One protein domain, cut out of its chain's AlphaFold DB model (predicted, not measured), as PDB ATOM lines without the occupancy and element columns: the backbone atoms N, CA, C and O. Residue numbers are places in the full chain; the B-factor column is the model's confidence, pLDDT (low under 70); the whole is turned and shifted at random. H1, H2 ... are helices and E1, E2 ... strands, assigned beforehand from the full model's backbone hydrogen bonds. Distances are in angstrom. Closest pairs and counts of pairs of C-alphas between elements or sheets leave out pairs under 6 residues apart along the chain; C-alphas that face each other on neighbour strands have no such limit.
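AT A GLANCE: This is residues 215 to 310 of the 310 residues of an uncharacterized protein of Elusimicrobia bacterium RIFOXYA2_FULL_40_6 (UniProt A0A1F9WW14). A curled, twisted sheet of five strands forms a wall, and one long helix, H2, packs along one face of it, over E3 and E4, making two layers. A very short helix, H1, sits over E4 between the last strand and H2. The 96 printed residues hold E1, E2, E3, E4, E5, H1 and H2 in that order; the antiparallel sheet runs E1 - E2 - E3 - E4 - E5, and the class is mixed, helices and strands. The whole is compact, with a radius of gyration of the C-alphas of 13.6 A and spans of 43 by 29 by 19 A.

IN THESE COORDINATES: E1, residues 217 to 223, begins at C-alpha 217 (182.167, 194.377, 185.163). E2, residues 226 to 234, is 22.9 A long and bends by 64 degrees at residue 230. E3, residues 243 to 252, is 26.4 A long and bends by 62 degrees at 248. E4, residues 259 to 267, is 19.3 A long and bends by 86 degrees at 262. E5 is residues 270 to 275 and H1 residues 277 to 280. H2, residues 286 to 308, is 32.7 A long and ends at C-alpha 308 (165.710, 206.894, 199.604).

HOW THE PARTS SIT: The strands form a meander, each the antiparallel neighbour of the one before. Within hydrogen-bond range are N 218 and O 230 of hairpin E1 and E2, 2.8 A; N 229 and O 249 of hairpin E2 and E3, 2.9 A; N 246 and O 264 of hairpin E3 and E4, 2.9 A; and N 265 and O 272 of hairpin E4 and E5, 2.8 A. H1 is on the sheet, over E4, at a height of 8.5 A; the closest C-alphas of the two are those of Leu 261 and Ala 280, 5.5 A. H2 is on the sheet at a height of 9.4 A, along the strands, at 19 degrees to E4 on the local plane. Its closest C-alphas to E3 are Phe 300 and Val 246, 6.8 A. Every O i to N i+4 pair in H2 is within hydrogen-bond range; H1 is too short for one.

THE WHOLE: The C-alphas farthest apart, of Glu 224 and Gln 310, are 43.2 A apart. The printed part has no cut and no long link. Mean pLDDT of the printed part is 92.3; residue 310 is under 70.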
ATOM      1  N   GLY A 215     183.356 200.033 189.106       90.38
ATOM      2  CA  GLY A 215     184.185 200.149 187.898       90.38
ATOM      3  C   GLY A 215     184.616 198.812 187.286       90.38
ATOM      4  O   GLY A 215     185.197 198.803 186.200       90.38
ATOM      5  N   TYR A 216     184.342 197.690 187.958       90.06
ATOM      6  CA  TYR A 216     184.537 196.350 187.412       90.06
ATOM      7  C   TYR A 216     183.211 195.831 186.862       90.06
ATOM      8  O   TYR A 216     182.136 196.217 187.324       90.06
ATOM      9  N   GLU A 217     183.306 194.957 185.866       88.88
ATOM     10  CA  GLU A 217     182.167 194.377 185.163       88.88
ATOM     11  C   GLU A 217     182.035 192.883 185.476       88.88
ATOM     12  O   GLU A 217     183.031 192.163 185.550       88.88
ATOM     13  N   MET A 218     180.795 192.424 185.629       90.12
ATOM     14  CA  MET A 218     180.435 191.022 185.477       90.12
ATOM     15  C   MET A 218     180.272 190.749 183.984       90.12
ATOM     16  O   MET A 218     179.395 191.347 183.352       90.12
ATOM     17  N   PRO A 219     181.089 189.880 183.385       89.38
ATOM     18  CA  PRO A 219     180.970 189.629 181.966       89.38
ATOM     19  C   PRO A 219     179.723 188.799 181.654       89.38
ATOM     20  O   PRO A 219     179.453 187.797 182.303       89.38
ATOM     21  N   LEU A 220     178.961 189.223 180.644       90.56
ATOM     22  CA  LEU A 220     177.713 188.577 180.238       90.56
ATOM     23  C   LEU A 220     177.886 187.706 179.004       90.56
ATOM     24  O   LEU A 220     177.381 186.589 178.957       90.56
ATOM     25  N   ILE A 221     178.582 188.208 177.986       89.88
ATOM     26  CA  ILE A 221     178.849 187.462 176.754       89.88
ATOM     27  C   ILE A 221     180.219 187.798 176.191       89.88
ATOM     28  O   ILE A 221     180.698 188.928 176.281       89.88
ATOM     29  N   MET A 222     180.808 186.805 175.530       86.25
ATOM     30  CA  MET A 222     181.994 186.963 174.700       86.25
ATOM     31  C   MET A 222     181.606 186.710 173.248       86.25
ATOM     32  O   MET A 222     181.183 185.609 172.899       86.25
ATOM     33  N   LYS A 223     181.710 187.732 172.394       84.69
ATOM     34  CA  LYS A 223     181.291 187.642 170.989       84.69
ATOM     35  C   LYS A 223     182.173 188.514 170.106       84.69
ATOM     36  O   LYS A 223     182.382 189.683 170.407       84.69
ATOM     37  N   GLU A 224     182.692 187.947 169.014       83.19
ATOM     38  CA  GLU A 224     183.474 188.672 167.990       83.19
ATOM     39  C   GLU A 224     184.654 189.498 168.554       83.19
ATOM     40  O   GLU A 224     184.947 190.603 168.092       83.19
ATOM     41  N   GLY A 225     185.335 188.989 169.586       83.12
ATOM     42  CA  GLY A 225     186.438 189.706 170.237       83.12
ATOM     43  C   GLY A 225     185.996 190.897 171.098       83.12
ATOM     44  O   GLY A 225     186.817 191.761 171.414       83.12
ATOM     45  N   PHE A 226     184.715 190.968 171.456       87.88
ATOM     46  CA  PHE A 226     184.188 191.863 172.477       87.88
ATOM     47  C   PHE A 226     183.763 191.071 173.709       87.88
ATOM     48  O   PHE A 226     183.255 189.950 173.609       87.88
ATOM     49  N   LEU A 227     183.943 191.708 174.857       89.44
ATOM     50  CA  LEU A 227     183.306 191.368 176.111       89.44
ATOM     51  C   LEU A 227     182.143 192.334 176.309       89.44
ATOM     52  O   LEU A 227     182.357 193.547 176.306       89.44
ATOM     53  N   VAL A 228     180.924 191.825 176.442       92.56
ATOM     54  CA  VAL A 228     179.813 192.651 176.924       92.56
ATOM     55  C   VAL A 228     179.603 192.329 178.386       92.56
ATOM     56  O   VAL A 228     179.380 191.169 178.725       92.56
ATOM     57  N   GLY A 229     179.701 193.344 179.234       93.06
ATOM     58  CA  GLY A 229     179.618 193.216 180.679       93.06
ATOM     59  C   GLY A 229     178.524 194.086 181.283       93.06
ATOM     60  O   GLY A 229     178.125 195.106 180.719       93.06
ATOM     61  N   PHE A 230     178.055 193.657 182.448       94.75
ATOM     62  CA  PHE A 230     177.236 194.432 183.365       94.75
ATOM     63  C   PHE A 230     178.145 195.059 184.421       94.75
ATOM     64  O   PHE A 230     178.861 194.340 185.116       94.75
ATOM     65  N   SER A 231     178.137 196.381 184.558       94.94
ATOM     66  CA  SER A 231     178.943 197.081 185.557       94.94
ATOM     67  C   SER A 231     178.103 198.000 186.426       94.94
ATOM     68  O   SER A 231     177.026 198.477 186.054       94.94
ATOM     69  N   VAL A 232     178.659 198.278 187.599       96.50
ATOM     70  CA  VAL A 232     178.232 199.374 188.454       96.50
ATOM     71  C   VAL A 232     179.431 200.278 188.671       96.50
ATOM     72  O   VAL A 232     180.510 199.823 189.059       96.50
ATOM     73  N   GLU A 233     179.253 201.567 188.420       95.56
ATOM     74  CA  GLU A 233     180.341 202.537 188.412       95.56
ATOM     75  C   GLU A 233     179.997 203.774 189.240       95.56
ATOM     76  O   GLU A 233     178.831 204.127 189.437       95.56
ATOM     77  N   GLY A 234     181.043 204.439 189.729       95.81
ATOM     78  CA  GLY A 234     180.921 205.761 190.327       95.81
ATOM     79  C   GLY A 234     180.676 206.838 189.273       95.81
ATOM     80  O   GLY A 234     181.012 206.692 188.101       95.81
ATOM     81  N   VAL A 235     180.107 207.950 189.714       95.81
ATOM     82  CA  VAL A 235     179.830 209.131 188.908       95.81
ATOM     83  C   VAL A 235     180.657 210.295 189.444       95.81
ATOM     84  O   VAL A 235     180.605 210.589 190.633       95.81
ATOM     85  N   ASN A 236     181.402 210.982 188.568       93.12
ATOM     86  CA  ASN A 236     182.288 212.093 188.949       93.12
ATOM     87  C   ASN A 236     183.236 211.702 190.107       93.12
ATOM     88  O   ASN A 236     183.330 212.411 191.109       93.12
ATOM     89  N   ASP A 237     183.855 210.520 189.997       90.88
ATOM     90  CA  ASP A 237     184.754 209.905 190.991       90.88
ATOM     91  C   ASP A 237     184.133 209.599 192.368       90.88
ATOM     92  O   ASP A 237     184.826 209.191 193.306       90.88
ATOM     93  N   LYS A 238     182.808 209.728 192.493       95.62
ATOM     94  CA  LYS A 238     182.047 209.379 193.693       95.62
ATOM     95  C   LYS A 238     181.239 208.114 193.461       95.62
ATOM     96  O   LYS A 238     180.617 207.951 192.420       95.62
ATOM     97  N   PHE A 239     181.249 207.223 194.443       96.75
ATOM     98  CA  PHE A 239     180.381 206.052 194.480       96.75
ATOM     99  C   PHE A 239     179.624 206.070 195.806       96.75
ATOM    100  O   PHE A 239     180.117 205.578 196.822       96.75
ATOM    101  N   ASP A 240     178.467 206.725 195.794       95.75
ATOM    102  CA  ASP A 240     177.593 206.937 196.949       95.75
ATOM    103  C   ASP A 240     176.115 206.873 196.527       95.75
ATOM    104  O   ASP A 240     175.799 206.584 195.370       95.75
ATOM    105  N   LYS A 241     175.194 207.101 197.472       94.62
ATOM    106  CA  LYS A 241     173.749 206.990 197.230       94.62
ATOM    107  C   LYS A 241     173.213 207.944 196.160       94.62
ATOM    108  O   LYS A 241     172.227 207.617 195.500       94.62
ATOM    109  N   ASP A 242     173.899 209.061 195.935       95.56
ATOM    110  CA  ASP A 242     173.502 210.100 194.988       95.56
ATOM    111  C   ASP A 242     174.319 210.052 193.688       95.56
ATOM    112  O   ASP A 242     173.954 210.701 192.707       95.56
ATOM    113  N   ASN A 243     175.412 209.283 193.665       97.06
ATOM    114  CA  ASN A 243     176.384 209.232 192.577       97.06
ATOM    115  C   ASN A 243     176.743 207.781 192.244       97.06
ATOM    116  O   ASN A 243     177.702 207.219 192.777       97.06
ATOM    117  N   PHE A 244     175.978 207.177 191.338       97.50
ATOM    118  CA  PHE A 244     176.268 205.851 190.798       97.50
ATOM    119  C   PHE A 244     175.625 205.662 189.423       97.50
ATOM    120  O   PHE A 244     174.650 206.329 189.070       97.50
ATOM    121  N   MET A 245     176.149 204.727 188.642       97.38
ATOM    122  CA  MET A 245     175.506 204.269 187.418       97.38
ATOM    123  C   MET A 245     175.553 202.755 187.303       97.38
ATOM    124  O   MET A 245     176.491 202.115 187.770       97.38
ATOM    125  N   VAL A 246     174.526 202.207 186.667       97.75
ATOM    126  CA  VAL A 246     174.450 200.806 186.262       97.75
ATOM    127  C   VAL A 246     174.506 200.778 184.741       97.75
ATOM    128  O   VAL A 246     173.780 201.532 184.084       97.75
ATOM    129  N   ALA A 247     175.384 199.953 184.178       96.56
ATOM    130  CA  ALA A 247     175.702 199.991 182.758       96.56
ATOM    131  C   ALA A 247     175.812 198.598 182.130       96.56
ATOM    132  O   ALA A 247     176.353 197.665 182.718       96.56
ATOM    133  N   LEU A 248     175.347 198.498 180.884       96.69
ATOM    134  CA  LEU A 248     175.830 197.522 179.916       96.69
ATOM    135  C   LEU A 248     176.888 198.185 179.059       96.69
ATOM    136  O   LEU A 248     176.649 199.238 178.460       96.69
ATOM    137  N   LEU A 249     178.036 197.539 178.954       95.00
ATOM    138  CA  LEU A 249     179.176 198.049 178.215       95.00
ATOM    139  C   LEU A 249     179.767 196.957 177.337       95.00
ATOM    140  O   LEU A 249     179.833 195.799 177.731       95.00
ATOM    141  N   ALA A 250     180.199 197.342 176.142       93.88
ATOM    142  CA  ALA A 250     180.967 196.500 175.245       93.88
ATOM    143  C   ALA A 250     182.427 196.958 175.241       93.88
ATOM    144  O   ALA A 250     182.750 198.066 174.798       93.88
ATOM    145  N   THR A 251     183.315 196.081 175.684       90.19
ATOM    146  CA  THR A 251     184.759 196.288 175.724       90.19
ATOM    147  C   THR A 251     185.404 195.438 174.637       90.19
ATOM    148  O   THR A 251     185.240 194.221 174.591       90.19
ATOM    149  N   LYS A 252     186.120 196.072 173.704       87.31
ATOM    150  CA  LYS A 252     186.868 195.332 172.677       87.31
ATOM    151  C   LYS A 252     188.125 194.741 173.311       87.31
ATOM    152  O   LYS A 252     188.832 195.465 174.009       87.31
ATOM    153  N   ARG A 253     188.472 193.496 172.976       77.50
ATOM    154  CA  ARG A 253     189.765 192.897 173.336       77.50
ATOM    155  C   ARG A 253     190.913 193.856 172.999       77.50
ATOM    156  O   ARG A 253     190.878 194.526 171.959       77.50
ATOM    157  N   TYR A 254     191.915 193.928 173.874       78.06
ATOM    158  CA  TYR A 254     193.056 194.859 173.783       78.06
ATOM    159  C   TYR A 254     192.719 196.349 173.970       78.06
ATOM    160  O   TYR A 254     193.604 197.196 173.839       78.06
ATOM    161  N   LYS A 255     191.461 196.709 174.257       75.19
ATOM    162  CA  LYS A 255     191.066 198.087 174.566       75.19
ATOM    163  C   LYS A 255     190.437 198.146 175.946       75.19
ATOM    164  O   LYS A 255     189.423 197.517 176.194       75.19
ATOM    165  N   TYR A 256     190.989 198.986 176.812       70.56
ATOM    166  CA  TYR A 256     190.473 199.169 178.172       70.56
ATOM    167  C   TYR A 256     189.295 200.150 178.263       70.56
ATOM    168  O   TYR A 256     188.717 200.310 179.332       70.56
ATOM    169  N   ALA A 257     188.954 200.835 177.168       80.62
ATOM    170  CA  ALA A 257     187.822 201.753 177.119       80.62
ATOM    171  C   ALA A 257     186.588 201.028 176.563       80.62
ATOM    172  O   ALA A 257     186.512 200.766 175.357       80.62
ATOM    173  N   GLY A 258     185.643 200.711 177.448       85.50
ATOM    174  CA  GLY A 258     184.330 200.191 177.078       85.50
ATOM    175  C   GLY A 258     183.461 201.260 176.412       85.50
ATOM    176  O   GLY A 258     183.658 202.462 176.600       85.50
ATOM    177  N   ARG A 259     182.498 200.823 175.599       93.56
ATOM    178  CA  ARG A 259     181.432 201.673 175.059       93.56
ATOM    179  C   ARG A 259     180.108 201.277 175.680       93.56
ATOM    180  O   ARG A 259     179.765 200.100 175.675       93.56
ATOM    181  N   PHE A 260     179.365 202.258 176.171       96.06
ATOM    182  CA  PHE A 260     178.055 202.017 176.753       96.06
ATOM    183  C   PHE A 260     177.047 201.578 175.690       96.06
ATOM    184  O   PHE A 260     176.880 202.247 174.674       96.06
ATOM    185  N   LEU A 261     176.375 200.459 175.949       97.44
ATOM    186  CA  LEU A 261     175.220 199.989 175.183       97.44
ATOM    187  C   LEU A 261     173.929 200.547 175.782       97.44
ATOM    188  O   LEU A 261     173.034 200.989 175.067       97.44
ATOM    189  N   PHE A 262     173.853 200.537 177.112       98.31
ATOM    190  CA  PHE A 262     172.743 201.072 177.882       98.31
ATOM    191  C   PHE A 262     173.235 201.486 179.267       98.31
ATOM    192  O   PHE A 262     174.010 200.752 179.877       98.31
ATOM    193  N   THR A 263     172.789 202.630 179.778       97.94
ATOM    194  CA  THR A 263     173.097 203.056 181.148       97.94
ATOM    195  C   THR A 263     171.900 203.698 181.823       97.94
ATOM    196  O   THR A 263     171.067 204.340 181.178       97.94
ATOM    197  N   ILE A 264     171.854 203.564 183.146       98.19
ATOM    198  CA  ILE A 264     171.008 204.364 184.030       98.19
ATOM    199  C   ILE A 264     171.915 204.962 185.097       98.19
ATOM    200  O   ILE A 264     172.675 204.253 185.757       98.19
ATOM    201  N   ARG A 265     171.866 206.283 185.238       97.75
ATOM    202  CA  ARG A 265     172.780 207.069 186.062       97.75
ATOM    203  C   ARG A 265     171.994 207.899 187.063       97.75
ATOM    204  O   ARG A 265     171.126 208.663 186.650       97.75
ATOM    205  N   ASN A 266     172.365 207.808 188.336       97.50
ATOM    206  CA  ASN A 266     172.026 208.779 189.370       97.50
ATOM    207  C   ASN A 266     173.199 209.757 189.540       97.50
ATOM    208  O   ASN A 266     174.332 209.332 189.772       97.50
ATOM    209  N   ASN A 267     172.951 211.053 189.373       97.12
ATOM    210  CA  ASN A 267     173.964 212.096 189.513       97.12
ATOM    211  C   ASN A 267     173.415 213.236 190.367       97.12
ATOM    212  O   ASN A 267     172.623 214.043 189.879       97.12
ATOM    213  N   ASN A 268     173.845 213.301 191.624       94.94
ATOM    214  CA  ASN A 268     173.302 214.211 192.632       94.94
ATOM    215  C   ASN A 268     171.767 214.101 192.747       94.94
ATOM    216  O   ASN A 268     171.064 215.110 192.733       94.94
ATOM    217  N   GLY A 269     171.244 212.871 192.781       90.38
ATOM    218  CA  GLY A 269     169.805 212.596 192.888       90.38
ATOM    219  C   GLY A 269     169.022 212.707 191.573       90.38
ATOM    220  O   GLY A 269     167.853 212.332 191.522       90.38
ATOM    221  N   VAL A 270     169.645 213.195 190.494       95.62
ATOM    222  CA  VAL A 270     169.009 213.283 189.175       95.62
ATOM    223  C   VAL A 270     169.252 211.995 188.396       95.62
ATOM    224  O   VAL A 270     170.393 211.658 188.066       95.62
ATOM    225  N   VAL A 271     168.163 211.296 188.068       97.12
ATOM    226  CA  VAL A 271     168.194 210.061 187.280       97.12
ATOM    227  C   VAL A 271     168.147 210.377 185.785       97.12
ATOM    228  O   VAL A 271     167.303 211.137 185.315       97.12
ATOM    229  N   SER A 272     169.049 209.768 185.022       97.75
ATOM    230  CA  SER A 272     169.112 209.853 183.558       97.75
ATOM    231  C   SER A 272     169.420 208.482 182.959       97.75
ATOM    232  O   SER A 272     169.934 207.603 183.650       97.75
ATOM    233  N   SER A 273     169.107 208.284 181.679       97.62
ATOM    234  CA  SER A 273     169.452 207.054 180.960       97.62
ATOM    235  C   SER A 273     170.001 207.355 179.571       97.62
ATOM    236  O   SER A 273     169.714 208.406 178.994       97.62
ATOM    237  N   TYR A 274     170.812 206.439 179.053       98.00
ATOM    238  CA  TYR A 274     171.397 206.504 177.717       98.00
ATOM    239  C   TYR A 274     171.327 205.133 177.043       98.00
ATOM    240  O   TYR A 274     171.394 204.102 177.710       98.00
ATOM    241  N   GLU A 275     171.213 205.124 175.716       97.81
ATOM    242  CA  GLU A 275     171.116 203.911 174.908       97.81
ATOM    243  C   GLU A 275     171.802 204.095 173.546       97.81
ATOM    244  O   GLU A 275     171.539 205.070 172.842       97.81
ATOM    245  N   ASP A 276     172.618 203.115 173.149       97.56
ATOM    246  CA  ASP A 276     173.179 202.978 171.801       97.56
ATOM    247  C   ASP A 276     172.606 201.722 171.124       97.56
ATOM    248  O   ASP A 276     173.195 200.637 171.149       97.56
ATOM    249  N   LYS A 277     171.423 201.869 170.511       95.81
ATOM    250  CA  LYS A 277     170.719 200.770 169.821       95.81
ATOM    251  C   LYS A 277     171.540 200.150 168.696       95.81
ATOM    252  O   LYS A 277     171.502 198.938 168.511       95.81
ATOM    253  N   TYR A 278     172.270 200.979 167.950       95.69
ATOM    254  CA  TYR A 278     173.061 200.527 166.808       95.69
ATOM    255  C   TYR A 278     174.215 199.628 167.256       95.69
ATOM    256  O   TYR A 278     174.485 198.598 166.641       95.69
ATOM    257  N   LEU A 279     174.905 200.002 168.335       94.62
ATOM    258  CA  LEU A 279     175.962 199.159 168.874       94.62
ATOM    259  C   LEU A 279     175.389 197.900 169.540       94.62
ATOM    260  O   LEU A 279     175.944 196.817 169.354       94.62
ATOM    261  N   ALA A 280     174.273 198.017 170.265       95.81
ATOM    262  CA  ALA A 280     173.624 196.893 170.938       95.81
ATOM    263  C   ALA A 280     173.148 195.797 169.968       95.81
ATOM    264  O   ALA A 280     173.361 194.613 170.245       95.81
ATOM    265  N   SER A 281     172.600 196.168 168.804       95.38
ATOM    266  CA  SER A 281     172.095 195.220 167.795       95.38
ATOM    267  C   SER A 281     173.184 194.342 167.163       95.38
ATOM    268  O   SER A 281     172.886 193.387 166.450       95.38
ATOM    269  N   ARG A 282     174.469 194.642 167.400       94.25
ATOM    270  CA  ARG A 282     175.585 193.763 167.010       94.25
ATOM    271  C   ARG A 282     175.733 192.562 167.944       94.25
ATOM    272  O   ARG A 282     176.220 191.499 167.548       94.25
ATOM    273  N   PHE A 283     175.326 192.727 169.195       93.38
ATOM    274  CA  PHE A 283     175.533 191.738 170.242       93.38
ATOM    275  C   PHE A 283     174.280 190.912 170.489       93.38
ATOM    276  O   PHE A 283     174.381 189.684 170.504       93.38
ATOM    277  N   PHE A 284     173.132 191.581 170.562       94.25
ATOM    278  CA  PHE A 284     171.869 191.014 171.014       94.25
ATOM    279  C   PHE A 284     170.794 191.086 169.931       94.25
ATOM    280  O   PHE A 284     170.803 191.981 169.083       94.25
ATOM    281  N   ALA A 285     169.832 190.168 170.002       94.62
ATOM    282  CA  ALA A 285     168.557 190.354 169.316       94.62
ATOM    283  C   ALA A 285     167.725 191.438 170.024       94.62
ATOM    284  O   ALA A 285     167.844 191.618 171.235       94.62
ATOM    285  N   ASP A 286     166.829 192.118 169.299       95.38
ATOM    286  CA  ASP A 286     166.034 193.226 169.853       95.38
ATOM    287  C   ASP A 286     165.254 192.836 171.114       95.38
ATOM    288  O   ASP A 286     165.226 193.587 172.088       95.38
ATOM    289  N   LYS A 287     164.631 191.649 171.115       95.56
ATOM    290  CA  LYS A 287     163.889 191.144 172.277       95.56
ATOM    291  C   LYS A 287     164.813 190.956 173.485       95.56
ATOM    292  O   LYS A 287     164.550 191.517 174.537       95.56
ATOM    293  N   GLU A 288     165.915 190.235 173.297       94.25
ATOM    294  CA  GLU A 288     166.905 189.950 174.344       94.25
ATOM    295  C   GLU A 288     167.501 191.239 174.932       94.25
ATOM    296  O   GLU A 288     167.632 191.371 176.149       94.25
ATOM    297  N   PHE A 289     167.799 192.231 174.087       96.06
ATOM    298  CA  PHE A 289     168.296 193.523 174.552       96.06
ATOM    299  C   PHE A 289     167.253 194.297 175.367       96.06
ATOM    300  O   PHE A 289     167.596 194.914 176.376       96.06
ATOM    301  N   ASN A 290     165.985 194.270 174.952       96.75
ATOM    302  CA  ASN A 290     164.908 194.910 175.706       96.75
ATOM    303  C   ASN A 290     164.675 194.218 177.057       96.75
ATOM    304  O   ASN A 290     164.608 194.917 178.069       96.75
ATOM    305  N   ASP A 291     164.663 192.884 177.090       96.06
ATOM    306  CA  ASP A 291     164.529 192.101 178.324       96.06
ATOM    307  C   ASP A 291     165.666 192.451 179.313       96.06
ATOM    308  O   ASP A 291     165.426 192.743 180.488       96.06
ATOM    309  N   LEU A 292     166.909 192.543 178.819       95.44
ATOM    310  CA  LEU A 292     168.068 192.976 179.610       95.44
ATOM    311  C   LEU A 292     167.919 194.405 180.141       95.44
ATOM    312  O   LEU A 292     168.184 194.661 181.317       95.44
ATOM    313  N   LYS A 293     167.493 195.352 179.302       96.62
ATOM    314  CA  LYS A 293     167.282 196.744 179.725       96.62
ATOM    315  C   LYS A 293     166.247 196.845 180.831       96.62
ATOM    316  O   LYS A 293     166.452 197.593 181.786       96.62
ATOM    317  N   ASP A 294     165.142 196.125 180.700       96.62
ATOM    318  CA  ASP A 294     164.063 196.169 181.678       96.62
ATOM    319  C   ASP A 294     164.497 195.546 183.005       96.62
ATOM    320  O   ASP A 294     164.268 196.143 184.062       96.62
ATOM    321  N   LYS A 295     165.263 194.449 182.968       96.06
ATOM    322  CA  LYS A 295     165.897 193.909 184.174       96.06
ATOM    323  C   LYS A 295     166.866 194.901 184.819       96.06
ATOM    324  O   LYS A 295     166.850 195.062 186.035       96.06
ATOM    325  N   ILE A 296     167.666 195.624 184.039       96.50
ATOM    326  CA  ILE A 296     168.594 196.635 184.572       96.50
ATOM    327  C   ILE A 296     167.854 197.807 185.210       96.50
ATOM    328  O   ILE A 296     168.259 198.264 186.279       96.50
ATOM    329  N   LYS A 297     166.761 198.279 184.601       97.12
ATOM    330  CA  LYS A 297     165.891 199.295 185.215       97.12
ATOM    331  C   LYS A 297     165.350 198.815 186.554       97.12
ATOM    332  O   LYS A 297     165.368 199.583 187.512       97.12
ATOM    333  N   LEU A 298     164.922 197.557 186.628       96.12
ATOM    334  CA  LEU A 298     164.425 196.953 187.860       96.12
ATOM    335  C   LEU A 298     165.519 196.883 188.935       96.12
ATOM    336  O   LEU A 298     165.300 197.359 190.046       96.12
ATOM    337  N   LEU A 299     166.710 196.378 188.603       95.94
ATOM    338  CA  LEU A 299     167.845 196.325 189.535       95.94
ATOM    339  C   LEU A 299     168.272 197.727 190.006       95.94
ATOM    340  O   LEU A 299     168.580 197.923 191.179       95.94
ATOM    341  N   PHE A 300     168.263 198.718 189.111       96.94
ATOM    342  CA  PHE A 300     168.547 200.110 189.461       96.94
ATOM    343  C   PHE A 300     167.499 200.674 190.430       96.94
ATOM    344  O   PHE A 300     167.864 201.270 191.444       96.94
ATOM    345  N   ALA A 301     166.209 200.474 190.137       95.00
ATOM    346  CA  ALA A 301     165.108 200.953 190.968       95.00
ATOM    347  C   ALA A 301     165.158 200.349 192.376       95.00
ATOM    348  O   ALA A 301     165.057 201.092 193.349       95.00
ATOM    349  N   GLN A 302     165.420 199.040 192.492       92.88
ATOM    350  CA  GLN A 302     165.590 198.359 193.780       92.88
ATOM    351  C   GLN A 302     166.616 199.069 194.670       92.88
ATOM    352  O   GLN A 302     166.334 199.383 195.826       92.88
ATOM    353  N   VAL A 303     167.805 199.359 194.133       92.88
ATOM    354  CA  VAL A 303     168.858 200.011 194.920       92.88
ATOM    355  C   VAL A 303     168.521 201.474 195.203       92.88
ATOM    356  O   VAL A 303     168.726 201.954 196.318       92.88
ATOM    357  N   HIS A 304     167.963 202.186 194.223       89.56
ATOM    358  CA  HIS A 304     167.591 203.588 194.386       89.56
ATOM    359  C   HIS A 304     166.509 203.787 195.462       89.56
ATOM    360  O   HIS A 304     166.642 204.675 196.301       89.56
ATOM    361  N   GLU A 305     165.482 202.938 195.504       87.69
ATOM    362  CA  GLU A 305     164.422 202.999 196.518       87.69
ATOM    363  C   GLU A 305     164.930 202.686 197.928       87.69
ATOM    364  O   GLU A 305     164.536 203.351 198.889       87.69
ATOM    365  N   ILE A 306     165.814 201.691 198.070       82.81
ATOM    366  CA  ILE A 306     166.439 201.364 199.362       82.81
ATOM    367  C   ILE A 306     167.209 202.578 199.891       82.81
ATOM    368  O   ILE A 306     167.105 202.903 201.073       82.81
ATOM    369  N   ASN A 307     167.918 203.286 199.012       79.25
ATOM    370  CA  ASN A 307     168.692 204.469 199.376       79.25
ATOM    371  C   ASN A 307     167.836 205.676 199.771       79.25
ATOM    372  O   ASN A 307     168.283 206.487 200.575       79.25
ATOM    373  N   GLN A 308     166.630 205.817 199.216       78.50
ATOM    374  CA  GLN A 308     165.710 206.894 199.604       78.50
ATOM    375  C   GLN A 308     165.089 206.669 200.991       78.50
ATOM    376  O   GLN A 308     164.617 207.620 201.610       78.50
ATOM    377  N   LYS A 309     165.082 205.425 201.487       76.50
ATOM    378  CA  LYS A 309     164.534 205.061 202.804       76.50
ATOM    379  C   LYS A 309     165.559 205.153 203.948       76.50
ATOM    380  O   LYS A 309     165.153 204.993 205.098       76.50
ATOM    381  N   GLN A 310     166.845 205.371 203.648       69.69
ATOM    382  CA  GLN A 310     167.964 205.447 204.604       69.69
ATOM    383  C   GLN A 310     168.512 206.872 204.763       69.69
ATOM    384  O   GLN A 310     168.685 207.280 205.929       69.69
TER     385      GLN A 310